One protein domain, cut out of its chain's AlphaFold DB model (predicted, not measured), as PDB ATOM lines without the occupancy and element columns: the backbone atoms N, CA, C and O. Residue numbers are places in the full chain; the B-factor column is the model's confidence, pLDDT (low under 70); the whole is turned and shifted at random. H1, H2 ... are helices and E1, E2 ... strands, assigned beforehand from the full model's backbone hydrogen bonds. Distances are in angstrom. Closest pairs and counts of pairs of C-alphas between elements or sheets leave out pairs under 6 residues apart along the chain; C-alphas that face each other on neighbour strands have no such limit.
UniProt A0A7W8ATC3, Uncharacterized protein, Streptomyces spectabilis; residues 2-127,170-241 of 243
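What this domain is: This is residues 2 to 127 and 170 to 241 of the 243 residues of an uncharacterized protein of Streptomyces spectabilis (UniProt A0A7W8ATC3). A body of helices has a loose, mostly loop-built lobe on one side. In the body H4, H5 and H8 form a bundle of three helices side by side, the hairpin of H6 and H7 packs on H5, and H1, H3 and H9 gather near the last residues of H8; the lobe holds H2 and the short strands E1 and E2. The 198 printed residues have nine named helices and two named strands, in the order H1 H2 E1 E2 H3 H4 H5 H6 H7 H8 H9, and the class is mostly helix. The whole is compact, with a radius of gyration of the C-alphas of 18.9 A and spans of 57 by 46 by 32 A.

Where its parts are: H1, residues 3 to 8, begins at C-alpha 3 at (36.879, 1.476, 42.090). H2 is residues 29 to 36, E1 is 40 to 42 and E2 is 57 to 59. H3, residues 72 to 85, is 20.1 A long; H4, 91 to 103, 18.5 A; H5, 109 to 122, 20.1 A; H6, 170 to 181, 17.5 A; H7, 191 to 206, 22.5 A. H8, residues 215 to 234, measures 28.4 A, and H9, residues 237 to 240, ends at C-alpha 240 at (34.280, -10.075, 52.578).

How they stand to each other: H5 and H8 are the hubs, touching four helices each. They touch at Leu 113 and Ala 222, C-alphas 4.8 A apart, the same way at a shallow tilt of 30 degrees. H4 and H5 form a helical hairpin at a shallow tilt of 6 degrees, closest at the C-alphas of Ala 96 and Ala 119, 4.1 A. H7, with residues 198 to 205 alone, touches H5 at a steep tilt of 59 degrees; the closest C-alphas, of Leu 114 and Arg 202, are 6.1 A apart. H6 and H7 form another helical hairpin, closest at the C-alphas of Arg 175 and Ala 192, 4.6 A. H1 touches residues 230 to 234 of H8, closest at the C-alphas of Ala 7 and Ala 230, 4.6 A. H1 also touches H3, at the C-alphas of Ser 5 and Phe 79, 5.8 A, and H9, at those of Arg 8 and Leu 238, 6.8 A. H2 touches no helix; its closest C-alpha to E1 is that of Ser 33, 5.6 A from that of Ile 40. E1 and E2 meet only at a point, C-alphas 40 and 57 facing each other at 5.8 A. Every O i to N i+4 pair is within hydrogen-bond range in H1, H2, H3, H4, H5 and H7, against 6 of 8 in H6 and 15 of 16 in H8; H9 is too short for such a pair.

The domain as a whole: The C-alphas farthest apart, of His 35 and Gln 127, are 60.1 A apart. Residues 128 to 169 are not printed, and C-alphas 127 and 170 are 9.9 A apart across the cut. The links H1 to H2, E1 to E2 and E2 to H3 are long; residues 19 to 26 and 62 to 67 stand free. Residues 16 to 70 have pLDDT under 70.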
ATOM      1  N   ILE A   2      32.862   2.236  43.496       81.00
ATOM      2  CA  ILE A   2      33.033   1.142  42.524       81.00
ATOM      3  C   ILE A   2      34.501   0.761  42.232       81.00
ATOM      4  O   ILE A   2      34.779  -0.379  41.884       81.00
ATOM      5  N   SER A   3      35.456   1.678  42.421       84.00
ATOM      6  CA  SER A   3      36.879   1.476  42.090       84.00
ATOM      7  C   SER A   3      37.515   0.282  42.818       84.00
ATOM      8  O   SER A   3      38.281  -0.466  42.216       84.00
ATOM      9  N   ARG A   4      37.145   0.024  44.085       87.25
ATOM     10  CA  ARG A   4      37.619  -1.171  44.810       87.25
ATOM     11  C   ARG A   4      37.146  -2.471  44.147       87.25
ATOM     12  O   ARG A   4      37.892  -3.445  44.138       87.25
ATOM     13  N   SER A   5      35.954  -2.480  43.547       87.31
ATOM     14  CA  SER A   5      35.444  -3.622  42.777       87.31
ATOM     15  C   SER A   5      36.286  -3.872  41.531       87.31
ATOM     16  O   SER A   5      36.640  -5.012  41.259       87.31
ATOM     17  N   PHE A   6      36.661  -2.817  40.804       87.88
ATOM     18  CA  PHE A   6      37.543  -2.934  39.639       87.88
ATOM     19  C   PHE A   6      38.909  -3.506  40.026       87.88
ATOM     20  O   PHE A   6      39.352  -4.479  39.418       87.88
ATOM     21  N   ALA A   7      39.516  -3.007  41.110       87.00
ATOM     22  CA  ALA A   7      40.749  -3.579  41.650       87.00
ATOM     23  C   ALA A   7      40.575  -5.064  42.018       87.00
ATOM     24  O   ALA A   7      41.347  -5.900  41.557       87.00
ATOM     25  N   ARG A   8      39.508  -5.418  42.749       88.81
ATOM     26  CA  ARG A   8      39.202  -6.805  43.152       88.81
ATOM     27  C   ARG A   8      39.004  -7.756  41.972       88.81
ATOM     28  O   ARG A   8      39.265  -8.955  42.101       88.81
ATOM     29  N   MET A   9      38.532  -7.232  40.844       86.50
ATOM     30  CA  MET A   9      38.316  -7.974  39.604       86.50
ATOM     31  C   MET A   9      39.514  -7.923  38.649       86.50
ATOM     32  O   MET A   9      39.431  -8.485  37.560       86.50
ATOM     33  N   HIS A  10      40.621  -7.291  39.051       85.75
ATOM     34  CA  HIS A  10      41.801  -7.050  38.219       85.75
ATOM     35  C   HIS A  10      41.485  -6.316  36.907       85.75
ATOM     36  O   HIS A  10      42.055  -6.600  35.857       85.75
ATOM     37  N   LEU A  11      40.560  -5.362  36.977       84.75
ATOM     38  CA  LEU A  11      40.168  -4.515  35.864       84.75
ATOM     39  C   LEU A  11      40.740  -3.114  36.083       84.75
ATOM     40  O   LEU A  11      40.562  -2.525  37.151       84.75
ATOM     41  N   ALA A  12      41.414  -2.578  35.068       82.56
ATOM     42  CA  ALA A  12      41.673  -1.145  34.999       82.56
ATOM     43  C   ALA A  12      40.342  -0.404  34.842       82.56
ATOM     44  O   ALA A  12      39.405  -0.957  34.281       82.56
ATOM     45  N   ALA A  13      40.253   0.833  35.309       82.44
ATOM     46  CA  ALA A  13      39.168   1.743  34.955       82.44
ATOM     47  C   ALA A  13      39.674   3.180  35.038       82.44
ATOM     48  O   ALA A  13      40.414   3.515  35.966       82.44
ATOM     49  N   ASP A  14      39.255   4.001  34.084       76.31
ATOM     50  CA  ASP A  14      39.392   5.451  34.146       76.31
ATOM     51  C   ASP A  14      38.000   6.052  34.360       76.31
ATOM     52  O   ASP A  14      37.036   5.667  33.696       76.31
ATOM     53  N   PHE A  15      37.885   6.945  35.339       72.81
ATOM     54  CA  PHE A  15      36.626   7.597  35.704       72.81
ATOM     55  C   PHE A  15      36.558   9.058  35.236       72.81
ATOM     56  O   PHE A  15      35.584   9.732  35.554       72.81
ATOM     57  N   GLY A  16      37.553   9.541  34.481       60.41
ATOM     58  CA  GLY A  16      37.516  10.864  33.851       60.41
ATOM     59  C   GLY A  16      37.787  12.044  34.790       60.41
ATOM     60  O   GLY A  16      37.566  13.185  34.412       60.41
ATOM     61  N   ASP A  17      38.285  11.810  36.010       60.19
ATOM     62  CA  ASP A  17      38.646  12.895  36.946       60.19
ATOM     63  C   ASP A  17      39.900  13.671  36.490       60.19
ATOM     64  O   ASP A  17      40.189  14.753  37.005       60.19
ATOM     65  N   GLN A  18      40.660  13.111  35.550       51.31
ATOM     66  CA  GLN A  18      41.803  13.738  34.897       51.31
ATOM     67  C   GLN A  18      41.444  13.891  33.419       51.31
ATOM     68  O   GLN A  18      41.760  13.008  32.627       51.31
ATOM     69  N   ASP A  19      40.758  14.975  33.044       42.16
ATOM     70  CA  ASP A  19      40.570  15.296  31.627       42.16
ATOM     71  C   ASP A  19      41.959  15.360  30.975       42.16
ATOM     72  O   ASP A  19      42.765  16.232  31.337       42.16
ATOM     73  N   PRO A  20      42.292  14.476  30.018       41.06
ATOM     74  CA  PRO A  20      43.428  14.749  29.170       41.06
ATOM     75  C   PRO A  20      43.071  16.043  28.446       41.06
ATOM     76  O   PRO A  20      42.090  16.092  27.707       41.06
ATOM     77  N   SER A  21      43.830  17.115  28.672       35.31
ATOM     78  CA  SER A  21      43.715  18.312  27.847       35.31
ATOM     79  C   SER A  21      44.029  17.889  26.411       35.31
ATOM     80  O   SER A  21      45.195  17.784  26.023       35.31
ATOM     81  N   SER A  22      42.996  17.556  25.641       35.44
ATOM     82  CA  SER A  22      43.120  17.036  24.290       35.44
ATOM     83  C   SER A  22      43.447  18.201  23.364       35.44
ATOM     84  O   SER A  22      42.582  18.771  22.703       35.44
ATOM     85  N   SER A  23      44.713  18.600  23.334       32.62
ATOM     86  CA  SER A  23      45.233  19.487  22.302       32.62
ATOM     87  C   SER A  23      45.900  18.655  21.211       32.62
ATOM     88  O   SER A  23      47.124  18.552  21.213       32.62
ATOM     89  N   SER A  24      45.119  18.016  20.331       31.84
ATOM     90  CA  SER A  24      45.397  17.784  18.888       31.84
ATOM     91  C   SER A  24      44.437  16.725  18.310       31.84
ATOM     92  O   SER A  24      44.266  15.668  18.898       31.84
ATOM     93  N   THR A  25      43.579  17.051  17.339       37.78
ATOM     94  CA  THR A  25      43.774  17.162  15.870       37.78
ATOM     95  C   THR A  25      43.289  15.888  15.157       37.78
ATOM     96  O   THR A  25      43.992  14.889  15.124       37.78
ATOM     97  N   MET A  26      42.100  15.992  14.541       39.88
ATOM     98  CA  MET A  26      41.436  15.039  13.627       39.88
ATOM     99  C   MET A  26      41.008  13.682  14.215       39.88
ATOM    100  O   MET A  26      41.672  12.669  14.030       39.88
ATOM    101  N   THR A  27      39.821  13.643  14.824       44.03
ATOM    102  CA  THR A  27      39.089  12.398  15.100       44.03
ATOM    103  C   THR A  27      38.497  11.841  13.801       44.03
ATOM    104  O   THR A  27      37.799  12.540  13.065       44.03
ATOM    105  N   ALA A  28      38.783  10.572  13.498       46.97
ATOM    106  CA  ALA A  28      38.169   9.828  12.393       46.97
ATOM    107  C   ALA A  28      36.740   9.339  12.730       46.97
ATOM    108  O   ALA A  28      36.018   8.869  11.851       46.97
ATOM    109  N   GLU A  29      36.315   9.484  13.991       51.62
ATOM    110  CA  GLU A  29      34.999   9.084  14.508       51.62
ATOM    111  C   GLU A  29      33.795   9.655  13.734       51.62
ATOM    112  O   GLU A  29      32.896   8.872  13.419       51.62
ATOM    113  N   PRO A  30      33.752  10.949  13.339       54.25
ATOM    114  CA  PRO A  30      32.610  11.482  12.593       54.25
ATOM    115  C   PRO A  30      32.494  10.834  11.210       54.25
ATOM    116  O   PRO A  30      31.401  10.498  10.763       54.25
ATOM    117  N   VAL A  31      33.639  10.591  10.562       54.25
ATOM    118  CA  VAL A  31      33.718  10.065   9.193       54.25
ATOM    119  C   VAL A  31      33.260   8.608   9.137       54.25
ATOM    120  O   VAL A  31      32.519   8.230   8.233       54.25
ATOM    121  N   PHE A  32      33.658   7.780  10.106       48.94
ATOM    122  CA  PHE A  32      33.227   6.382  10.152       48.94
ATOM    123  C   PHE A  32      31.797   6.218  10.683       48.94
ATOM    124  O   PHE A  32      31.087   5.327  10.213       48.94
ATOM    125  N   SER A  33      31.352   7.074  11.614       57.59
ATOM    126  CA  SER A  33      29.976   7.039  12.125       57.59
ATOM    127  C   SER A  33      28.963   7.392  11.029       57.59
ATOM    128  O   SER A  33      27.972   6.677  10.865       57.59
ATOM    129  N   GLU A  34      29.259   8.405  10.201       57.41
ATOM    130  CA  GLU A  34      28.441   8.756   9.031       57.41
ATOM    131  C   GLU A  34      28.405   7.641   7.977       57.41
ATOM    132  O   GLU A  34      27.354   7.379   7.394       57.41
ATOM    133  N   HIS A  35      29.524   6.950   7.737       53.56
ATOM    134  CA  HIS A  35      29.605   5.929   6.686       53.56
ATOM    135  C   HIS A  35      28.927   4.600   7.054       53.56
ATOM    136  O   HIS A  35      28.456   3.881   6.174       53.56
ATOM    137  N   LEU A  36      28.891   4.252   8.344       55.69
ATOM    138  CA  LEU A  36      28.346   2.980   8.835       55.69
ATOM    139  C   LEU A  36      26.946   3.113   9.456       55.69
ATOM    140  O   LEU A  36      26.338   2.094   9.784       55.69
ATOM    141  N   GLY A  37      26.431   4.338   9.619       54.72
ATOM    142  CA  GLY A  37      25.118   4.603  10.218       54.72
ATOM    143  C   GLY A  37      25.010   4.151  11.678       54.72
ATOM    144  O   GLY A  37      23.918   3.832  12.143       54.72
ATOM    145  N   ARG A  38      26.143   4.060  12.384       55.00
ATOM    146  CA  ARG A  38      26.245   3.577  13.769       55.00
ATOM    147  C   ARG A  38      27.133   4.501  14.589       55.00
ATOM    148  O   ARG A  38      28.045   5.130  14.050       55.00
ATOM    149  N   HIS A  39      26.896   4.554  15.896       53.69
ATOM    150  CA  HIS A  39      27.820   5.208  16.815       53.69
ATOM    151  C   HIS A  39      29.082   4.356  16.958       53.69
ATOM    152  O   HIS A  39      29.013   3.161  17.244       53.69
ATOM    153  N   ILE A  40      30.231   4.981  16.714       46.91
ATOM    154  CA  ILE A  40      31.547   4.355  16.814       46.91
ATOM    155  C   ILE A  40      32.300   5.093  17.904       46.91
ATOM    156  O   ILE A  40      32.379   6.317  17.867       46.91
ATOM    157  N   MET A  41      32.830   4.336  18.858       46.75
ATOM    158  CA  MET A  41      33.770   4.844  19.848       46.75
ATOM    159  C   MET A  41      35.166   4.361  19.480       46.75
ATOM    160  O   MET A  41      35.375   3.157  19.284       46.75
ATOM    161  N   GLU A  42      36.119   5.284  19.394       51.28
ATOM    162  CA  GLU A  42      37.526   4.921  19.323       51.28
ATOM    163  C   GLU A  42      37.927   4.178  20.606       51.28
ATOM    164  O   GLU A  42      37.600   4.576  21.728       51.28
ATOM    165  N   GLY A  43      38.609   3.043  20.443       48.66
ATOM    166  CA  GLY A  43      39.114   2.262  21.562       48.66
ATOM    167  C   GLY A  43      40.239   3.007  22.272       48.66
ATOM    168  O   GLY A  43      41.408   2.825  21.939       48.66
ATOM    169  N   VAL A  44      39.902   3.818  23.272       51.28
ATOM    170  CA  VAL A  44      40.885   4.306  24.243       51.28
ATOM    171  C   VAL A  44      41.446   3.092  24.983       51.28
ATOM    172  O   VAL A  44      40.711   2.162  25.321       51.28
ATOM    173  N   ALA A  45      42.757   3.064  25.214       44.97
ATOM    174  CA  ALA A  45      43.372   1.999  25.991       44.97
ATOM    175  C   ALA A  45      42.754   1.985  27.407       44.97
ATOM    176  O   ALA A  45      43.028   2.878  28.204       44.97
ATOM    177  N   GLY A  46      41.892   0.998  27.696       48.78
ATOM    178  CA  GLY A  46      41.279   0.805  29.012       48.78
ATOM    179  C   GLY A  46      39.890   0.219  29.056       48.78
ATOM    180  O   GLY A  46      39.339  -0.212  28.049       48.78
ATOM    181  N   VAL A  47      39.361   0.120  30.281       48.75
ATOM    182  CA  VAL A  47      37.941  -0.165  30.482       48.75
ATOM    183  C   VAL A  47      37.211   1.158  30.382       48.75
ATOM    184  O   VAL A  47      37.216   1.964  31.312       48.75
ATOM    185  N   THR A  48      36.589   1.354  29.232       50.47
ATOM    186  CA  THR A  48      35.683   2.465  28.983       50.47
ATOM    187  C   THR A  48      34.305   2.083  29.505       50.47
ATOM    188  O   THR A  48      33.706   1.116  29.035       50.47
ATOM    189  N   VAL A  49      33.800   2.823  30.492       56.16
ATOM    190  CA  VAL A  49      32.410   2.691  30.943       56.16
ATOM    191  C   VAL A  49      31.560   3.617  30.084       56.16
ATOM    192  O   VAL A  49      31.727   4.831  30.125       56.16
ATOM    193  N   PHE A  50      30.651   3.044  29.304       58.50
ATOM    194  CA  PHE A  50      29.724   3.780  28.454       58.50
ATOM    195  C   PHE A  50      28.284   3.381  28.780       58.50
ATOM    196  O   PHE A  50      28.023   2.314  29.341       58.50
ATOM    197  N   GLN A  51      27.344   4.264  28.455       49.84
ATOM    198  CA  GLN A  51      25.925   3.957  28.566       49.84
ATOM    199  C   GLN A  51      25.562   2.899  27.522       49.84
ATOM    200  O   GLN A  51      25.900   3.064  26.353       49.84
ATOM    201  N   ASP A  52      24.881   1.832  27.941       53.69
ATOM    202  CA  ASP A  52      24.429   0.777  27.033       53.69
ATOM    203  C   ASP A  52      23.553   1.373  25.917       53.69
ATOM    204  O   ASP A  52      22.551   2.043  26.188       53.69
ATOM    205  N   GLN A  53      23.973   1.174  24.666       63.91
ATOM    206  CA  GLN A  53      23.280   1.630  23.466       63.91
ATOM    207  C   GLN A  53      23.122   0.447  22.506       63.91
ATOM    208  O   GLN A  53      24.111  -0.243  22.229       63.91
ATOM    209  N   PRO A  54      21.916   0.212  21.956       47.81
ATOM    210  CA  PRO A  54      21.750  -0.796  20.923       47.81
ATOM    211  C   PRO A  54      22.653  -0.459  19.723       47.81
ATOM    212  O   PRO A  54      22.698   0.684  19.276       47.81
ATOM    213  N   ASP A  55      23.377  -1.468  19.231       53.75
ATOM    214  CA  ASP A  55      24.259  -1.439  18.049       53.75
ATOM    215  C   ASP A  55      25.651  -0.784  18.181       53.75
ATOM    216  O   ASP A  55      26.309  -0.545  17.160       53.75
ATOM    217  N   LEU A  56      26.162  -0.563  19.400       52.47
ATOM    218  CA  LEU A  56      27.533  -0.073  19.598       52.47
ATOM    219  C   LEU A  56      28.592  -1.071  19.080       52.47
ATOM    220  O   LEU A  56      28.600  -2.247  19.448       52.47
ATOM    221  N   LEU A  57      29.532  -0.581  18.263       45.34
ATOM    222  CA  LEU A  57      30.689  -1.342  17.778       45.34
ATOM    223  C   LEU A  57      31.990  -0.760  18.342       45.34
ATOM    224  O   LEU A  57      32.298   0.410  18.127       45.34
ATOM    225  N   LEU A  58      32.771  -1.605  19.021       50.59
ATOM    226  CA  LEU A  58      34.107  -1.271  19.512       50.59
ATOM    227  C   LEU A  58      35.157  -1.709  18.482       50.59
ATOM    228  O   LEU A  58      35.198  -2.881  18.102       50.59
ATOM    229  N   VAL A  59      36.019  -0.791  18.049       42.50
ATOM    230  CA  VAL A  59      37.111  -1.089  17.110       42.50
ATOM    231  C   VAL A  59      38.439  -1.057  17.864       42.50
ATOM    232  O   VAL A  59      38.813  -0.031  18.425       42.50
ATOM    233  N   THR A  60      39.165  -2.178  17.875       44.50
ATOM    234  CA  THR A  60      40.501  -2.290  18.487       44.50
ATOM    235  C   THR A  60      41.512  -2.800  17.465       44.50
ATOM    236  O   THR A  60      41.243  -3.795  16.792       44.50
ATOM    237  N   ALA A  61      42.689  -2.180  17.380       35.94
ATOM    238  CA  ALA A  61      43.800  -2.668  16.565       35.94
ATOM    239  C   ALA A  61      44.850  -3.360  17.452       35.94
ATOM    240  O   ALA A  61      45.464  -2.712  18.297       35.94
ATOM    241  N   GLY A  62      45.069  -4.667  17.263       38.84
ATOM    242  CA  GLY A  62      46.176  -5.386  17.903       38.84
ATOM    243  C   GLY A  62      45.994  -6.905  17.993       38.84
ATOM    244  O   GLY A  62      44.975  -7.393  18.474       38.84
ATOM    245  N   ASP A  63      47.024  -7.646  17.579       37.16
ATOM    246  CA  ASP A  63      47.117  -9.104  17.694       37.16
ATOM    247  C   ASP A  63      47.645  -9.510  19.077       37.16
ATOM    248  O   ASP A  63      48.845  -9.685  19.264       37.16
ATOM    249  N   LEU A  64      46.759  -9.676  20.062       40.31
ATOM    250  CA  LEU A  64      47.042 -10.439  21.286       40.31
ATOM    251  C   LEU A  64      45.723 -10.993  21.841       40.31
ATOM    252  O   LEU A  64      44.987 -10.326  22.563       40.31
ATOM    253  N   PHE A  65      45.414 -12.241  21.488       35.66
ATOM    254  CA  PHE A  65      44.222 -12.933  21.971       35.66
ATOM    255  C   PHE A  65      44.488 -13.594  23.327       35.66
ATOM    256  O   PHE A  65      45.187 -14.599  23.434       35.66
ATOM    257  N   GLY A  66      43.877 -13.024  24.361       39.16
ATOM    258  CA  GLY A  66      43.776 -13.589  25.702       39.16
ATOM    259  C   GLY A  66      42.738 -12.805  26.494       39.16
ATOM    260  O   GLY A  66      43.060 -11.793  27.103       39.16
ATOM    261  N   CYS A  67      41.478 -13.241  26.458       44.00
ATOM    262  CA  CYS A  67      40.399 -12.601  27.207       44.00
ATOM    263  C   CYS A  67      40.135 -13.411  28.478       44.00
ATOM    264  O   CYS A  67      39.522 -14.477  28.424       44.00
ATOM    265  N   VAL A  68      40.603 -12.919  29.627       53.34
ATOM    266  CA  VAL A  68      40.109 -13.407  30.916       53.34
ATOM    267  C   VAL A  68      38.807 -12.669  31.180       53.34
ATOM    268  O   VAL A  68      38.815 -11.498  31.545       53.34
ATOM    269  N   ARG A  69      37.680 -13.344  30.950       61.28
ATOM    270  CA  ARG A  69      36.373 -12.834  31.363       61.28
ATOM    271  C   ARG A  69      36.094 -13.338  32.770       61.28
ATOM    272  O   ARG A  69      35.895 -14.544  32.934       61.28
ATOM    273  N   PRO A  70      36.091 -12.471  33.792       68.25
ATOM    274  CA  PRO A  70      35.526 -12.878  35.060       68.25
ATOM    275  C   PRO A  70      34.057 -13.272  34.861       68.25
ATOM    276  O   PRO A  70      33.366 -12.700  34.018       68.25
ATOM    277  N   SER A  71      33.595 -14.274  35.614       79.06
ATOM    278  CA  SER A  71      32.187 -14.691  35.593       79.06
ATOM    279  C   SER A  71      31.282 -13.485  35.850       79.06
ATOM    280  O   SER A  71      31.533 -12.714  36.778       79.06
ATOM    281  N   GLU A  72      30.225 -13.336  35.053       81.06
ATOM    282  CA  GLU A  72      29.229 -12.278  35.234       81.06
ATOM    283  C   GLU A  72      28.618 -12.325  36.640       81.06
ATOM    284  O   GLU A  72      28.498 -11.294  37.300       81.06
ATOM    285  N   GLU A  73      28.323 -13.523  37.145       84.25
ATOM    286  CA  GLU A  73      27.801 -13.726  38.499       84.25
ATOM    287  C   GLU A  73      28.786 -13.221  39.557       84.25
ATOM    288  O   GLU A  73      28.395 -12.545  40.512       84.25
ATOM    289  N   LYS A  74      30.082 -13.485  39.352       82.12
ATOM    290  CA  LYS A  74      31.152 -13.018  40.236       82.12
ATOM    291  C   LYS A  74      31.281 -11.499  40.199       82.12
ATOM    292  O   LYS A  74      31.301 -10.870  41.256       82.12
ATOM    293  N   CYS A  75      31.321 -10.908  39.003       83.38
ATOM    294  CA  CYS A  75      31.315  -9.457  38.826       83.38
ATOM    295  C   CYS A  75      30.124  -8.844  39.561       83.38
ATOM    296  O   CYS A  75      30.294  -7.998  40.435       83.38
ATOM    297  N   ARG A  76      28.914  -9.328  39.280       85.81
ATOM    298  CA  ARG A  76      27.690  -8.833  39.906       85.81
ATOM    299  C   ARG A  76      27.758  -8.931  41.428       85.81
ATOM    300  O   ARG A  76      27.436  -7.961  42.110       85.81
ATOM    301  N   SER A  77      28.223 -10.057  41.965       86.50
ATOM    302  CA  SER A  77      28.339 -10.254  43.410       86.50
ATOM    303  C   SER A  77      29.328  -9.288  44.066       86.50
ATOM    304  O   SER A  77      29.002  -8.701  45.096       86.50
ATOM    305  N   VAL A  78      30.518  -9.094  43.488       87.94
ATOM    306  CA  VAL A  78      31.532  -8.172  44.033       87.94
ATOM    307  C   VAL A  78      31.019  -6.733  44.017       87.94
ATOM    308  O   VAL A  78      31.168  -6.015  45.004       87.94
ATOM    309  N   PHE A  79      30.364  -6.316  42.931       87.88
ATOM    310  CA  PHE A  79      29.843  -4.955  42.802       87.88
ATOM    311  C   PHE A  79      28.678  -4.687  43.760       87.88
ATOM    312  O   PHE A  79      28.650  -3.632  44.394       87.88
ATOM    313  N   LEU A  80      27.756  -5.643  43.923       87.25
ATOM    314  CA  LEU A  80      26.675  -5.533  44.906       87.25
ATOM    315  C   LEU A  80      27.219  -5.454  46.336       87.25
ATOM    316  O   LEU A  80      26.734  -4.651  47.130       87.25
ATOM    317  N   HIS A  81      28.248  -6.238  46.658       86.00
ATOM    318  CA  HIS A  81      28.851  -6.211  47.986       86.00
ATOM    319  C   HIS A  81      29.599  -4.895  48.258       86.00
ATOM    320  O   HIS A  81      29.443  -4.290  49.316       86.00
ATOM    321  N   ALA A  82      30.334  -4.375  47.272       86.75
ATOM    322  CA  ALA A  82      30.982  -3.065  47.370       86.75
ATOM    323  C   ALA A  82      29.983  -1.921  47.574       86.75
ATOM    324  O   ALA A  82      30.243  -1.010  48.362       86.75
ATOM    325  N   ALA A  83      28.827  -1.989  46.904       85.62
ATOM    326  CA  ALA A  83      27.746  -1.033  47.105       85.62
ATOM    327  C   ALA A  83      27.193  -1.079  48.539       85.62
ATOM    328  O   ALA A  83      26.800  -0.046  49.062       85.62
ATOM    329  N   GLN A  84      27.206  -2.241  49.202       85.88
ATOM    330  CA  GLN A  84      26.765  -2.379  50.596       85.88
ATOM    331  C   GLN A  84      27.790  -1.845  51.606       85.88
ATOM    332  O   GLN A  84      27.392  -1.257  52.611       85.88
ATOM    333  N   LEU A  85      29.092  -1.998  51.344       84.12
ATOM    334  CA  LEU A  85      30.150  -1.547  52.260       84.12
ATOM    335  C   LEU A  85      30.276  -0.021  52.365       84.12
ATOM    336  O   LEU A  85      30.800   0.465  53.363       84.12
ATOM    337  N   HIS A  86      29.799   0.728  51.363       79.19
ATOM    338  CA  HIS A  86      29.837   2.197  51.324       79.19
ATOM    339  C   HIS A  86      31.215   2.802  51.662       79.19
ATOM    340  O   HIS A  86      31.307   3.858  52.283       79.19
ATOM    341  N   GLU A  87      32.296   2.152  51.229       82.19
ATOM    342  CA  GLU A  87      33.667   2.565  51.536       82.19
ATOM    343  C   GLU A  87      34.305   3.257  50.315       82.19
ATOM    344  O   GLU A  87      34.768   2.587  49.383       82.19
ATOM    345  N   PRO A  88      34.295   4.602  50.237       82.56
ATOM    346  CA  PRO A  88      35.018   5.313  49.189       82.56
ATOM    347  C   PRO A  88      36.537   5.153  49.363       82.56
ATOM    348  O   PRO A  88      37.027   4.902  50.460       82.56
ATOM    349  N   LEU A  89      37.279   5.323  48.265       85.50
ATOM    350  CA  LEU A  89      38.735   5.425  48.324       85.50
ATOM    351  C   LEU A  89      39.120   6.757  48.974       85.50
ATOM    352  O   LEU A  89      38.595   7.805  48.587       85.50
ATOM    353  N   ALA A  90      40.061   6.727  49.913       89.94
ATOM    354  CA  ALA A  90      40.744   7.935  50.359       89.94
ATOM    355  C   ALA A  90      41.572   8.542  49.209       89.94
ATOM    356  O   ALA A  90      41.895   7.862  48.237       89.94
ATOM    357  N   VAL A  91      41.979   9.812  49.329       89.62
ATOM    358  CA  VAL A  91      42.740  10.533  48.281       89.62
ATOM    359  C   VAL A  91      43.988   9.760  47.830       89.62
ATOM    360  O   VAL A  91      44.229   9.603  46.635       89.62
ATOM    361  N   ALA A  92      44.750   9.219  48.781       92.38
ATOM    362  CA  ALA A  92      45.938   8.416  48.499       92.38
ATOM    363  C   ALA A  92      45.611   7.116  47.744       92.38
ATOM    364  O   ALA A  92      46.324   6.732  46.816       92.38
ATOM    365  N   GLU A  93      44.510   6.455  48.108       93.94
ATOM    366  CA  GLU A  93      44.071   5.226  47.449       93.94
ATOM    367  C   GLU A  93      43.478   5.497  46.064       93.94
ATOM    368  O   GLU A  93      43.599   4.656  45.180       93.94
ATOM    369  N   ARG A  94      42.876   6.674  45.849       92.75
ATOM    370  CA  ARG A  94      42.425   7.116  44.527       92.75
ATOM    371  C   ARG A  94      43.614   7.270  43.585       92.75
ATOM    372  O   ARG A  94      43.628   6.636  42.541       92.75
ATOM    373  N   LEU A  95      44.648   7.997  44.009       94.31
ATOM    374  CA  LEU A  95      45.874   8.133  43.222       94.31
ATOM    375  C   LEU A  95      46.558   6.775  42.983       94.31
ATOM    376  O   LEU A  95      47.047   6.505  41.889       94.31
ATOM    377  N   ALA A  96      46.576   5.899  43.993       96.06
ATOM    378  CA  ALA A  96      47.069   4.533  43.836       96.06
ATOM    379  C   ALA A  96      46.265   3.745  42.789       96.06
ATOM    380  O   ALA A  96      46.854   3.026  41.984       96.06
ATOM    381  N   PHE A  97      44.938   3.892  42.782       94.44
ATOM    382  CA  PHE A  97      44.062   3.268  41.797       94.44
ATOM    383  C   PHE A  97      44.306   3.815  40.387       94.44
ATOM    384  O   PHE A  97      44.413   3.027  39.454       94.44
ATOM    385  N   ASP A  98      44.470   5.127  40.228       92.88
ATOM    386  CA  ASP A  98      44.730   5.742  38.923       92.88
ATOM    387  C   ASP A  98      46.078   5.262  38.347       92.88
ATOM    388  O   ASP A  98      46.163   4.868  37.183       92.88
ATOM    389  N   LEU A  99      47.125   5.180  39.180       95.62
ATOM    390  CA  LEU A  99      48.421   4.600  38.802       95.62
ATOM    391  C   LEU A  99      48.313   3.101  38.486       95.62
ATOM    392  O   LEU A  99      48.920   2.617  37.530       95.62
ATOM    393  N   TYR A 100      47.539   2.354  39.274       95.94
ATOM    394  CA  TYR A 100      47.265   0.943  39.017       95.94
ATOM    395  C   TYR A 100      46.584   0.751  37.656       95.94
ATOM    396  O   TYR A 100      47.101  -0.008  36.840       95.94
ATOM    397  N   SER A 101      45.501   1.482  37.376       92.00
ATOM    398  CA  SER A 101      44.787   1.458  36.095       92.00
ATOM    399  C   SER A 101      45.694   1.866  34.936       92.00
ATOM    400  O   SER A 101      45.792   1.138  33.950       92.00
ATOM    401  N   GLY A 102      46.439   2.967  35.076       90.50
ATOM    402  CA  GLY A 102      47.379   3.443  34.059       90.50
ATOM    403  C   GLY A 102      48.478   2.432  33.716       90.50
ATOM    404  O   GLY A 102      49.002   2.433  32.598       90.50
ATOM    405  N   SER A 103      48.806   1.529  34.648       93.38
ATOM    406  CA  SER A 103      49.836   0.507  34.448       93.38
ATOM    407  C   SER A 103      49.459  -0.530  33.381       93.38
ATOM    408  O   SER A 103      50.354  -1.082  32.735       93.38
ATOM    409  N   PHE A 104      48.159  -0.746  33.143       87.25
ATOM    410  CA  PHE A 104      47.647  -1.667  32.121       87.25
ATOM    411  C   PHE A 104      47.925  -1.168  30.700       87.25
ATOM    412  O   PHE A 104      48.012  -1.973  29.776       87.25
ATOM    413  N   PHE A 105      48.124   0.142  30.527       84.75
ATOM    414  CA  PHE A 105      48.364   0.778  29.224       84.75
ATOM    415  C   PHE A 105      49.843   1.021  28.942       84.75
ATOM    416  O   PHE A 105      50.208   1.603  27.922       84.75
ATOM    417  N   GLN A 106      50.727   0.567  29.831       85.75
ATOM    418  CA  GLN A 106      52.162   0.706  29.639       85.75
ATOM    419  C   GLN A 106      52.693  -0.390  28.714       85.75
ATOM    420  O   GLN A 106      52.681  -1.573  29.054       85.75
ATOM    421  N   ALA A 107      53.258   0.010  27.572       80.69
ATOM    422  CA  ALA A 107      53.850  -0.919  26.604       80.69
ATOM    423  C   ALA A 107      55.111  -1.633  27.131       80.69
ATOM    424  O   ALA A 107      55.447  -2.736  26.704       80.69
ATOM    425  N   SER A 108      55.839  -1.004  28.061       87.31
ATOM    426  CA  SER A 108      57.077  -1.543  28.626       87.31
ATOM    427  C   SER A 108      56.832  -2.187  29.985       87.31
ATOM    428  O   SER A 108      56.330  -1.539  30.902       87.31
ATOM    429  N   ALA A 109      57.310  -3.423  30.165       87.62
ATOM    430  CA  ALA A 109      57.274  -4.108  31.458       87.62
ATOM    431  C   ALA A 109      57.968  -3.306  32.575       87.62
ATOM    432  O   ALA A 109      57.537  -3.341  33.726       87.62
ATOM    433  N   ALA A 110      59.027  -2.556  32.244       92.12
ATOM    434  CA  ALA A 110      59.708  -1.687  33.200       92.12
ATOM    435  C   ALA A 110      58.834  -0.491  33.599       92.12
ATOM    436  O   ALA A 110      58.739  -0.191  34.783       92.12
ATOM    437  N   ALA A 111      58.165   0.151  32.635       93.50
ATOM    438  CA  ALA A 111      57.250   1.257  32.913       93.50
ATOM    439  C   ALA A 111      56.055   0.790  33.757       93.50
ATOM    440  O   ALA A 111      55.756   1.404  34.778       93.50
ATOM    441  N   ARG A 112      55.456  -0.357  33.405       95.19
ATOM    442  CA  ARG A 112      54.392  -0.998  34.191       95.19
ATOM    443  C   ARG A 112      54.838  -1.287  35.623       95.19
ATOM    444  O   ARG A 112      54.133  -0.927  36.560       95.19
ATOM    445  N   LEU A 113      56.020  -1.884  35.812       96.56
ATOM    446  CA  LEU A 113      56.547  -2.166  37.150       96.56
ATOM    447  C   LEU A 113      56.762  -0.884  37.959       96.56
ATOM    448  O   LEU A 113      56.359  -0.836  39.117       96.56
ATOM    449  N   LEU A 114      57.378   0.141  37.364       97.50
ATOM    450  CA  LEU A 114      57.618   1.417  38.043       97.50
ATOM    451  C   LEU A 114      56.300   2.078  38.453       97.50
ATOM    452  O   LEU A 114      56.162   2.492  39.603       97.50
ATOM    453  N   MET A 115      55.315   2.100  37.558       97.81
ATOM    454  CA  MET A 115      53.996   2.664  37.829       97.81
ATOM    455  C   MET A 115      53.263   1.924  38.951       97.81
ATOM    456  O   MET A 115      52.781   2.557  39.888       97.81
ATOM    457  N   LEU A 116      53.287   0.590  38.943       98.31
ATOM    458  CA  LEU A 116      52.741  -0.213  40.037       98.31
ATOM    459  C   LEU A 116      53.493   0.003  41.360       98.31
ATOM    460  O   LEU A 116      52.874   0.019  42.420       98.31
ATOM    461  N   THR A 117      54.818   0.197  41.342       98.00
ATOM    462  CA  THR A 117      55.547   0.537  42.577       98.00
ATOM    463  C   THR A 117      55.191   1.921  43.103       98.00
ATOM    464  O   THR A 117      55.073   2.068  44.315       98.00
ATOM    465  N   MET A 118      54.949   2.901  42.225       98.06
ATOM    466  CA  MET A 118      54.442   4.214  42.634       98.06
ATOM    467  C   MET A 118      53.045   4.094  43.253       98.06
ATOM    468  O   MET A 118      52.802   4.695  44.292       98.06
ATOM    469  N   ALA A 119      52.170   3.247  42.697       98.12
ATOM    470  CA  ALA A 119      50.864   2.958  43.294       98.12
ATOM    471  C   ALA A 119      50.975   2.371  44.713       98.12
ATOM    472  O   ALA A 119      50.151   2.665  45.569       98.12
ATOM    473  N   VAL A 120      52.000   1.560  45.003       98.06
ATOM    474  CA  VAL A 120      52.260   1.107  46.383       98.06
ATOM    475  C   VAL A 120      52.799   2.245  47.250       98.06
ATOM    476  O   VAL A 120      52.400   2.359  48.405       98.06
ATOM    477  N   GLU A 121      53.709   3.069  46.724       97.50
ATOM    478  CA  GLU A 121      54.325   4.188  47.450       97.50
ATOM    479  C   GLU A 121      53.288   5.220  47.917       97.50
ATOM    480  O   GLU A 121      53.402   5.723  49.034       97.50
ATOM    481  N   THR A 122      52.241   5.478  47.129       97.38
ATOM    482  CA  THR A 122      51.152   6.390  47.514       97.38
ATOM    483  C   THR A 122      50.298   5.852  48.660       97.38
ATOM    484  O   THR A 122      49.737   6.638  49.416       97.38
ATOM    485  N   LEU A 123      50.234   4.530  48.845       97.00
ATOM    486  CA  LEU A 123      49.521   3.889  49.956       97.00
ATOM    487  C   LEU A 123      50.322   3.887  51.269       97.00
ATOM    488  O   LEU A 123      49.821   3.442  52.305       97.00
ATOM    489  N   LEU A 124      51.581   4.332  51.254       96.75
ATOM    490  CA  LEU A 124      52.430   4.292  52.439       96.75
ATOM    491  C   LEU A 124      52.099   5.428  53.400       96.75
ATOM    492  O   LEU A 124      52.154   6.604  53.059       96.75
ATOM    493  N   ASN A 125      51.870   5.063  54.657       95.06
ATOM    494  CA  ASN A 125      51.759   6.005  55.762       95.06
ATOM    495  C   ASN A 125      52.965   5.848  56.695       95.06
ATOM    496  O   ASN A 125      52.923   4.985  57.578       95.06
ATOM    497  N   LEU A 126      54.033   6.625  56.480       95.69
ATOM    498  CA  LEU A 126      55.267   6.529  57.268       95.69
ATOM    499  C   LEU A 126      54.989   6.788  58.753       95.69
ATOM    500  O   LEU A 126      54.464   7.832  59.126       95.69
ATOM    501  N   GLN A 127      55.356   5.833  59.602       96.81
ATOM    502  CA  GLN A 127      55.253   5.973  61.051       96.81
ATOM    503  C   GLN A 127      56.541   6.531  61.666       96.81
ATOM    504  O   GLN A 127      57.633   6.234  61.166       96.81
ATOM    505  N   ILE A 170      60.640   4.201  53.480       93.69
ATOM    506  CA  ILE A 170      59.702   3.631  52.491       93.69
ATOM    507  C   ILE A 170      59.730   2.096  52.523       93.69
ATOM    508  O   ILE A 170      58.694   1.435  52.540       93.69
ATOM    509  N   GLY A 171      60.928   1.508  52.612       95.25
ATOM    510  CA  GLY A 171      61.088   0.059  52.688       95.25
ATOM    511  C   GLY A 171      60.488  -0.570  53.954       95.25
ATOM    512  O   GLY A 171      59.989  -1.693  53.898       95.25
ATOM    513  N   GLN A 172      60.542   0.117  55.099       96.25
ATOM    514  CA  GLN A 172      59.924  -0.343  56.348       96.25
ATOM    515  C   GLN A 172      58.398  -0.229  56.283       96.25
ATOM    516  O   GLN A 172      57.723  -1.238  56.502       96.25
ATOM    517  N   ALA A 173      57.888   0.938  55.878       97.69
ATOM    518  CA  ALA A 173      56.460   1.184  55.713       97.69
ATOM    519  C   ALA A 173      55.829   0.200  54.726       97.69
ATOM    520  O   ALA A 173      54.815  -0.420  55.030       97.69
ATOM    521  N   GLY A 174      56.469  -0.024  53.577       97.56
ATOM    522  CA  GLY A 174      55.951  -0.931  52.560       97.56
ATOM    523  C   GLY A 174      55.961  -2.397  52.983       97.56
ATOM    524  O   GLY A 174      55.011  -3.115  52.694       97.56
ATOM    525  N   ARG A 175      56.954  -2.854  53.760       98.31
ATOM    526  CA  ARG A 175      56.898  -4.201  54.365       98.31
ATOM    527  C   ARG A 175      55.786  -4.318  55.403       98.31
ATOM    528  O   ARG A 175      55.180  -5.379  55.500       98.31
ATOM    529  N   ARG A 176      55.541  -3.268  56.195       97.81
ATOM    530  CA  ARG A 176      54.436  -3.232  57.161       97.81
ATOM    531  C   ARG A 176      53.088  -3.282  56.446       97.81
ATOM    532  O   ARG A 176      52.272  -4.113  56.821       97.81
ATOM    533  N   LEU A 177      52.902  -2.471  55.403       97.81
ATOM    534  CA  LEU A 177      51.714  -2.505  54.553       97.81
ATOM    535  C   LEU A 177      51.542  -3.887  53.916       97.81
ATOM    536  O   LEU A 177      50.492  -4.486  54.051       97.81
ATOM    537  N   ALA A 178      52.586  -4.451  53.312       98.06
ATOM    538  CA  ALA A 178      52.501  -5.751  52.651       98.06
ATOM    539  C   ALA A 178      52.017  -6.877  53.584       98.06
ATOM    540  O   ALA A 178      51.301  -7.770  53.140       98.06
ATOM    541  N   ARG A 179      52.382  -6.849  54.874       98.00
ATOM    542  CA  ARG A 179      51.956  -7.870  55.849       98.00
ATOM    543  C   ARG A 179      50.443  -7.929  56.058       98.00
ATOM    544  O   ARG A 179      49.967  -8.965  56.504       98.00
ATOM    545  N   THR A 180      49.685  -6.886  55.708       96.81
ATOM    546  CA  THR A 180      48.213  -6.929  55.779       96.81
ATOM    547  C   THR A 180      47.606  -7.941  54.805       96.81
ATOM    548  O   THR A 180      46.470  -8.358  54.996       96.81
ATOM    549  N   LEU A 181      48.368  -8.371  53.792       97.06
ATOM    550  CA  LEU A 181      47.954  -9.366  52.804       97.06
ATOM    551  C   LEU A 181      48.303 -10.807  53.202       97.06
ATOM    552  O   LEU A 181      48.042 -11.738  52.440       97.06
ATOM    553  N   GLU A 182      48.933 -11.038  54.355       95.44
ATOM    554  CA  GLU A 182      49.178 -12.404  54.823       95.44
ATOM    555  C   GLU A 182      47.843 -13.125  55.108       95.44
ATOM    556  O   GLU A 182      46.907 -12.500  55.602       95.44
ATOM    557  N   PRO A 183      47.717 -14.434  54.794       96.06
ATOM    558  CA  PRO A 183      48.768 -15.386  54.406       96.06
ATOM    559  C   PRO A 183      48.980 -15.558  52.884       96.06
ATOM    560  O   PRO A 183      49.574 -16.560  52.469       96.06
ATOM    561  N   ARG A 184      48.508 -14.629  52.038       95.56
ATOM    562  CA  ARG A 184      48.618 -14.730  50.569       95.56
ATOM    563  C   ARG A 184      50.073 -14.806  50.095       95.56
ATOM    564  O   ARG A 184      51.017 -14.486  50.822       95.56
ATOM    565  N   LYS A 185      50.265 -15.228  48.841       96.81
ATOM    566  CA  LYS A 185      51.584 -15.295  48.198       96.81
ATOM    567  C   LYS A 185      51.567 -14.645  46.825       96.81
ATOM    568  O   LYS A 185      50.637 -14.842  46.056       96.81
ATOM    569  N   TYR A 186      52.669 -13.981  46.491       96.25
ATOM    570  CA  TYR A 186      52.863 -13.303  45.209       96.25
ATOM    571  C   TYR A 186      54.206 -13.728  44.626       96.25
ATOM    572  O   TYR A 186      55.227 -13.713  45.319       96.25
ATOM    573  N   GLY A 187      54.209 -14.218  43.383       90.94
ATOM    574  CA  GLY A 187      55.399 -14.830  42.779       90.94
ATOM    575  C   GLY A 187      56.031 -15.929  43.652       90.94
ATOM    576  O   GLY A 187      57.257 -16.032  43.721       90.94
ATOM    577  N   GLY A 188      55.204 -16.681  44.394       93.94
ATOM    578  CA  GLY A 188      55.630 -17.738  45.321       93.94
ATOM    579  C   GLY A 188      56.211 -17.264  46.663       93.94
ATOM    580  O   GLY A 188      56.698 -18.089  47.433       93.94
ATOM    581  N   ARG A 189      56.174 -15.961  46.970       97.75
ATOM    582  CA  ARG A 189      56.787 -15.361  48.170       97.75
ATOM    583  C   ARG A 189      55.739 -14.806  49.127       97.75
ATOM    584  O   ARG A 189      54.646 -14.446  48.700       97.75
ATOM    585  N   LYS A 190      56.103 -14.693  50.410       98.25
ATOM    586  CA  LYS A 190      55.312 -13.940  51.393       98.25
ATOM    587  C   LYS A 190      55.229 -12.462  50.984       98.25
ATOM    588  O   LYS A 190      56.176 -11.970  50.362       98.25
ATOM    589  N   PRO A 191      54.172 -11.729  51.368       98.44
ATOM    590  CA  PRO A 191      53.949 -10.362  50.902       98.44
ATOM    591  C   PRO A 191      55.115  -9.402  51.188       98.44
ATOM    592  O   PRO A 191      55.563  -8.695  50.289       98.44
ATOM    593  N   ALA A 192      55.683  -9.411  52.400       98.31
ATOM    594  CA  ALA A 192      56.799  -8.524  52.754       98.31
ATOM    595  C   ALA A 192      58.094  -8.816  51.962       98.31
ATOM    596  O   ALA A 192      58.828  -7.893  51.582       98.31
ATOM    597  N   ASP A 193      58.366 -10.094  51.681       98.38
ATOM    598  CA  ASP A 193      59.512 -10.521  50.869       98.38
ATOM    599  C   ASP A 193      59.299 -10.172  49.395       98.38
ATOM    600  O   ASP A 193      60.229  -9.745  48.706       98.38
ATOM    601  N   PHE A 194      58.062 -10.332  48.917       98.50
ATOM    602  CA  PHE A 194      57.656  -9.940  47.577       98.50
ATOM    603  C   PHE A 194      57.807  -8.427  47.370       98.50
ATOM    604  O   PHE A 194      58.505  -8.017  46.443       98.50
ATOM    605  N   PHE A 195      57.278  -7.605  48.282       98.31
ATOM    606  CA  PHE A 195      57.456  -6.152  48.253       98.31
ATOM    607  C   PHE A 195      58.940  -5.766  48.210       98.31
ATOM    608  O   PHE A 195      59.361  -4.976  47.368       98.31
ATOM    609  N   THR A 196      59.766  -6.380  49.065       98.06
ATOM    610  CA  THR A 196      61.214  -6.121  49.088       98.06
ATOM    611  C   THR A 196      61.870  -6.447  47.744       98.06
ATOM    612  O   THR A 196      62.759  -5.719  47.299       98.06
ATOM    613  N   ARG A 197      61.431  -7.514  47.063       97.62
ATOM    614  CA  ARG A 197      61.908  -7.855  45.718       97.62
ATOM    615  C   ARG A 197      61.497  -6.801  44.686       97.62
ATOM    616  O   ARG A 197      62.353  -6.375  43.914       97.62
ATOM    617  N   CYS A 198      60.241  -6.358  44.687       97.44
ATOM    618  CA  CYS A 198      59.759  -5.311  43.779       97.44
ATOM    619  C   CYS A 198      60.499  -3.987  43.990       97.44
ATOM    620  O   CYS A 198      60.941  -3.373  43.023       97.44
ATOM    621  N   TYR A 199      60.731  -3.596  45.243       96.00
ATOM    622  CA  TYR A 199      61.448  -2.364  45.566       96.00
ATOM    623  C   TYR A 199      62.920  -2.404  45.123       96.00
ATOM    624  O   TYR A 199      63.446  -1.430  44.582       96.00
ATOM    625  N   LYS A 200      63.585  -3.560  45.266       95.56
ATOM    626  CA  LYS A 200      64.927  -3.778  44.701       95.56
ATOM    627  C   LYS A 200      64.928  -3.702  43.174       95.56
ATOM    628  O   LYS A 200      65.834  -3.100  42.607       95.56
ATOM    629  N   MET A 201      63.916  -4.271  42.513       96.19
ATOM    630  CA  MET A 201      63.785  -4.191  41.056       96.19
ATOM    631  C   MET A 201      63.590  -2.746  40.583       96.19
ATOM    632  O   MET A 201      64.294  -2.316  39.674       96.19
ATOM    633  N   ARG A 202      62.713  -1.970  41.237       95.38
ATOM    634  CA  ARG A 202      62.553  -0.524  40.994       95.38
ATOM    635  C   ARG A 202      63.901   0.185  41.078       95.38
ATOM    636  O   ARG A 202      64.293   0.843  40.125       95.38
ATOM    637  N   SER A 203      64.634  -0.014  42.175       93.81
ATOM    638  CA  SER A 203      65.968   0.568  42.367       93.81
ATOM    639  C   SER A 203      66.938   0.193  41.240       93.81
ATOM    640  O   SER A 203      67.659   1.052  40.741       93.81
ATOM    641  N   ALA A 204      66.968  -1.075  40.819       93.88
ATOM    642  CA  ALA A 204      67.843  -1.521  39.737       93.88
ATOM    643  C   ALA A 204      67.495  -0.855  38.393       93.88
ATOM    644  O   ALA A 204      68.392  -0.482  37.636       93.88
ATOM    645  N   LEU A 205      66.199  -0.669  38.115       93.19
ATOM    646  CA  LEU A 205      65.713  -0.020  36.897       93.19
ATOM    647  C   LEU A 205      65.967   1.493  36.887       93.19
ATOM    648  O   LEU A 205      66.304   2.025  35.834       93.19
ATOM    649  N   THR A 206      65.827   2.181  38.025       92.56
ATOM    650  CA  THR A 206      65.977   3.647  38.103       92.56
ATOM    651  C   THR A 206      67.421   4.110  38.253       92.56
ATOM    652  O   THR A 206      67.741   5.220  37.848       92.56
ATOM    653  N   HIS A 207      68.303   3.283  38.822       90.25
ATOM    654  CA  HIS A 207      69.699   3.655  39.087       90.25
ATOM    655  C   HIS A 207      70.708   3.029  38.114       90.25
ATOM    656  O   HIS A 207      71.903   3.039  38.385       90.25
ATOM    657  N   GLY A 208      70.246   2.483  36.983       81.62
ATOM    658  CA  GLY A 208      71.128   2.045  35.896       81.62
ATOM    659  C   GLY A 208      72.034   0.861  36.246       81.62
ATOM    660  O   GLY A 208      73.185   0.829  35.820       81.62
ATOM    661  N   TYR A 209      71.539  -0.107  37.028       85.31
ATOM    662  CA  TYR A 209      72.319  -1.287  37.421       85.31
ATOM    663  C   TYR A 209      72.872  -2.066  36.214       85.31
ATOM    664  O   TYR A 209      72.184  -2.245  35.204       85.31
ATOM    665  N   VAL A 210      74.090  -2.604  36.368       78.06
ATOM    666  CA  VAL A 210      74.757  -3.488  35.399       78.06
ATOM    667  C   VAL A 210      75.133  -4.814  36.087       78.06
ATOM    668  O   VAL A 210      75.816  -4.775  37.109       78.06
ATOM    669  N   PRO A 211      74.723  -5.984  35.556       84.31
ATOM    670  CA  PRO A 211      73.895  -6.161  34.363       84.31
ATOM    671  C   PRO A 211      72.451  -5.690  34.585       84.31
ATOM    672  O   PRO A 211      71.904  -5.790  35.683       84.31
ATOM    673  N   ARG A 212      71.825  -5.190  33.514       87.31
ATOM    674  CA  ARG A 212      70.426  -4.757  33.556       87.31
ATOM    675  C   ARG A 212      69.513  -5.970  33.796       87.31
ATOM    676  O   ARG A 212      69.742  -7.015  33.179       87.31
ATOM    677  N   PRO A 213      68.457  -5.845  34.621       91.12
ATOM    678  CA  PRO A 213      67.464  -6.902  34.777       91.12
ATOM    679  C   PRO A 213      66.866  -7.343  33.437       91.12
ATOM    680  O   PRO A 213      66.592  -6.518  32.560       91.12
ATOM    681  N   SER A 214      66.645  -8.649  33.280       88.56
ATOM    682  CA  SER A 214      66.089  -9.195  32.037       88.56
ATOM    683  C   SER A 214      64.617  -8.808  31.859       88.56
ATOM    684  O   SER A 214      63.859  -8.753  32.829       88.56
ATOM    685  N   HIS A 215      64.175  -8.629  30.610       84.00
ATOM    686  CA  HIS A 215      62.768  -8.340  30.302       84.00
ATOM    687  C   HIS A 215      61.811  -9.378  30.910       84.00
ATOM    688  O   HIS A 215      60.791  -9.023  31.496       84.00
ATOM    689  N   ARG A 216      62.166 -10.669  30.829       83.56
ATOM    690  CA  ARG A 216      61.366 -11.769  31.387       83.56
ATOM    691  C   ARG A 216      61.196 -11.646  32.899       83.56
ATOM    692  O   ARG A 216      60.098 -11.871  33.404       83.56
ATOM    693  N   GLU A 217      62.266 -11.305  33.615       89.44
ATOM    694  CA  GLU A 217      62.209 -11.134  35.065       89.44
ATOM    695  C   GLU A 217      61.323  -9.948  35.452       89.44
ATOM    696  O   GLU A 217      60.447 -10.097  36.303       89.44
ATOM    697  N   VAL A 218      61.516  -8.800  34.795       91.94
ATOM    698  CA  VAL A 218      60.729  -7.586  35.047       91.94
ATOM    699  C   VAL A 218      59.250  -7.839  34.760       91.94
ATOM    700  O   VAL A 218      58.411  -7.534  35.600       91.94
ATOM    701  N   ASN A 219      58.929  -8.462  33.623       86.38
ATOM    702  CA  ASN A 219      57.551  -8.750  33.232       86.38
ATOM    703  C   ASN A 219      56.859  -9.728  34.194       86.38
ATOM    704  O   ASN A 219      55.723  -9.503  34.608       86.38
ATOM    705  N   SER A 220      57.553 -10.793  34.612       87.44
ATOM    706  CA  SER A 220      57.017 -11.742  35.596       87.44
ATOM    707  C   SER A 220      56.751 -11.074  36.948       87.44
ATOM    708  O   SER A 220      55.731 -11.350  37.585       87.44
ATOM    709  N   LEU A 221      57.649 -10.185  37.378       94.44
ATOM    710  CA  LEU A 221      57.494  -9.458  38.631       94.44
ATOM    711  C   LEU A 221      56.359  -8.427  38.551       94.44
ATOM    712  O   LEU A 221      55.580  -8.340  39.493       94.44
ATOM    713  N   ALA A 222      56.226  -7.720  37.424       93.62
ATOM    714  CA  ALA A 222      55.142  -6.774  37.165       93.62
ATOM    715  C   ALA A 222      53.766  -7.454  37.220       93.62
ATOM    716  O   ALA A 222      52.877  -6.957  37.902       93.62
ATOM    717  N   GLY A 223      53.607  -8.628  36.594       89.88
ATOM    718  CA  GLY A 223      52.344  -9.376  36.638       89.88
ATOM    719  C   GLY A 223      51.948  -9.809  38.054       89.88
ATOM    720  O   GLY A 223      50.798  -9.673  38.446       89.88
ATOM    721  N   SER A 224      52.909 -10.261  38.867       95.31
ATOM    722  CA  SER A 224      52.626 -10.566  40.282       95.31
ATOM    723  C   SER A 224      52.353  -9.306  41.113       95.31
ATOM    724  O   SER A 224      51.616  -9.365  42.096       95.31
ATOM    725  N   LEU A 225      52.975  -8.180  40.750       97.69
ATOM    726  CA  LEU A 225      52.810  -6.907  41.446       97.69
ATOM    727  C   LEU A 225      51.446  -6.284  41.148       97.69
ATOM    728  O   LEU A 225      50.869  -5.674  42.037       97.69
ATOM    729  N   GLU A 226      50.896  -6.496  39.954       96.19
ATOM    730  CA  GLU A 226      49.523  -6.112  39.628       96.19
ATOM    731  C   GLU A 226      48.524  -6.764  40.588       96.19
ATOM    732  O   GLU A 226      47.753  -6.060  41.233       96.19
ATOM    733  N   SER A 227      48.594  -8.088  40.775       94.44
ATOM    734  CA  SER A 227      47.723  -8.778  41.737       94.44
ATOM    735  C   SER A 227      47.939  -8.292  43.173       94.44
ATOM    736  O   SER A 227      46.988  -8.162  43.934       94.44
ATOM    737  N   PHE A 228      49.185  -7.995  43.543       98.06
ATOM    738  CA  PHE A 228      49.517  -7.452  44.859       98.06
ATOM    739  C   PHE A 228      48.881  -6.074  45.100       98.06
ATOM    740  O   PHE A 228      48.303  -5.846  46.159       98.06
ATOM    741  N   VAL A 229      48.960  -5.159  44.129       97.88
ATOM    742  CA  VAL A 229      48.366  -3.814  44.232       97.88
ATOM    743  C   VAL A 229      46.841  -3.885  44.212       97.88
ATOM    744  O   VAL A 229      46.193  -3.221  45.017       97.88
ATOM    745  N   ALA A 230      46.271  -4.729  43.353       95.94
ATOM    746  CA  ALA A 230      44.838  -5.000  43.320       95.94
ATOM    747  C   ALA A 230      44.306  -5.460  44.684       95.94
ATOM    748  O   ALA A 230      43.297  -4.940  45.163       95.94
ATOM    749  N   ASP A 231      45.008  -6.381  45.345       96.38
ATOM    750  CA  ASP A 231      44.631  -6.871  46.671       96.38
ATOM    751  C   ASP A 231      44.744  -5.765  47.740       96.38
ATOM    752  O   ASP A 231      43.841  -5.628  48.565       96.38
ATOM    753  N   LEU A 232      45.782  -4.912  47.694       96.38
ATOM    754  CA  LEU A 232      45.880  -3.740  48.581       96.38
ATOM    755  C   LEU A 232      44.702  -2.769  48.391       96.38
ATOM    756  O   LEU A 232      44.110  -2.313  49.367       96.38
ATOM    757  N   LEU A 233      44.346  -2.472  47.139       95.50
ATOM    758  CA  LEU A 233      43.257  -1.555  46.787       95.50
ATOM    759  C   LEU A 233      41.869  -2.140  47.065       95.50
ATOM    760  O   LEU A 233      40.916  -1.393  47.290       95.50
ATOM    761  N   SER A 234      41.741  -3.466  47.085       92.62
ATOM    762  CA  SER A 234      40.477  -4.148  47.372       92.62
ATOM    763  C   SER A 234      39.994  -3.895  48.805       92.62
ATOM    764  O   SER A 234      38.789  -3.921  49.052       92.62
ATOM    765  N   GLY A 235      40.901  -3.608  49.746       89.06
ATOM    766  CA  GLY A 235      40.548  -3.358  51.144       89.06
ATOM    767  C   GLY A 235      39.708  -4.503  51.721       89.06
ATOM    768  O   GLY A 235      40.044  -5.676  51.555       89.06
ATOM    769  N   ARG A 236      38.572  -4.174  52.343       89.12
ATOM    770  CA  ARG A 236      37.648  -5.162  52.930       89.12
ATOM    771  C   ARG A 236      37.025  -6.121  51.910       89.12
ATOM    772  O   ARG A 236      36.737  -7.268  52.252       89.12
ATOM    773  N   LEU A 237      36.896  -5.719  50.639       89.19
ATOM    774  CA  LEU A 237      36.393  -6.609  49.578       89.19
ATOM    775  C   LEU A 237      37.302  -7.812  49.332       89.19
ATOM    776  O   LEU A 237      36.856  -8.805  48.762       89.19
ATOM    777  N   LEU A 238      38.566  -7.742  49.750       89.56
ATOM    778  CA  LEU A 238      39.483  -8.864  49.612       89.56
ATOM    779  C   LEU A 238      39.076 -10.068  50.474       89.56
ATOM    780  O   LEU A 238      39.372 -11.203  50.106       89.56
ATOM    781  N   THR A 239      38.430  -9.820  51.617       85.88
ATOM    782  CA  THR A 239      38.041 -10.849  52.593       85.88
ATOM    783  C   THR A 239      36.536 -11.060  52.688       85.88
ATOM    784  O   THR A 239      36.110 -12.141  53.073       85.88
ATOM    785  N   GLU A 240      35.735 -10.039  52.375       83.25
ATOM    786  CA  GLU A 240      34.280 -10.075  52.578       83.25
ATOM    787  C   GLU A 240      33.500 -10.416  51.299       83.25
ATOM    788  O   GLU A 240      32.375 -10.908  51.376       83.25
ATOM    789  N   ALA A 241      34.100 -10.224  50.116       76.44
ATOM    790  CA  ALA A 241      33.478 -10.618  48.857       76.44
ATOM    791  C   ALA A 241      33.779 -12.094  48.514       76.44
ATOM    792  O   ALA A 241      34.891 -12.563  48.772       76.44
TER     793      ALA A 241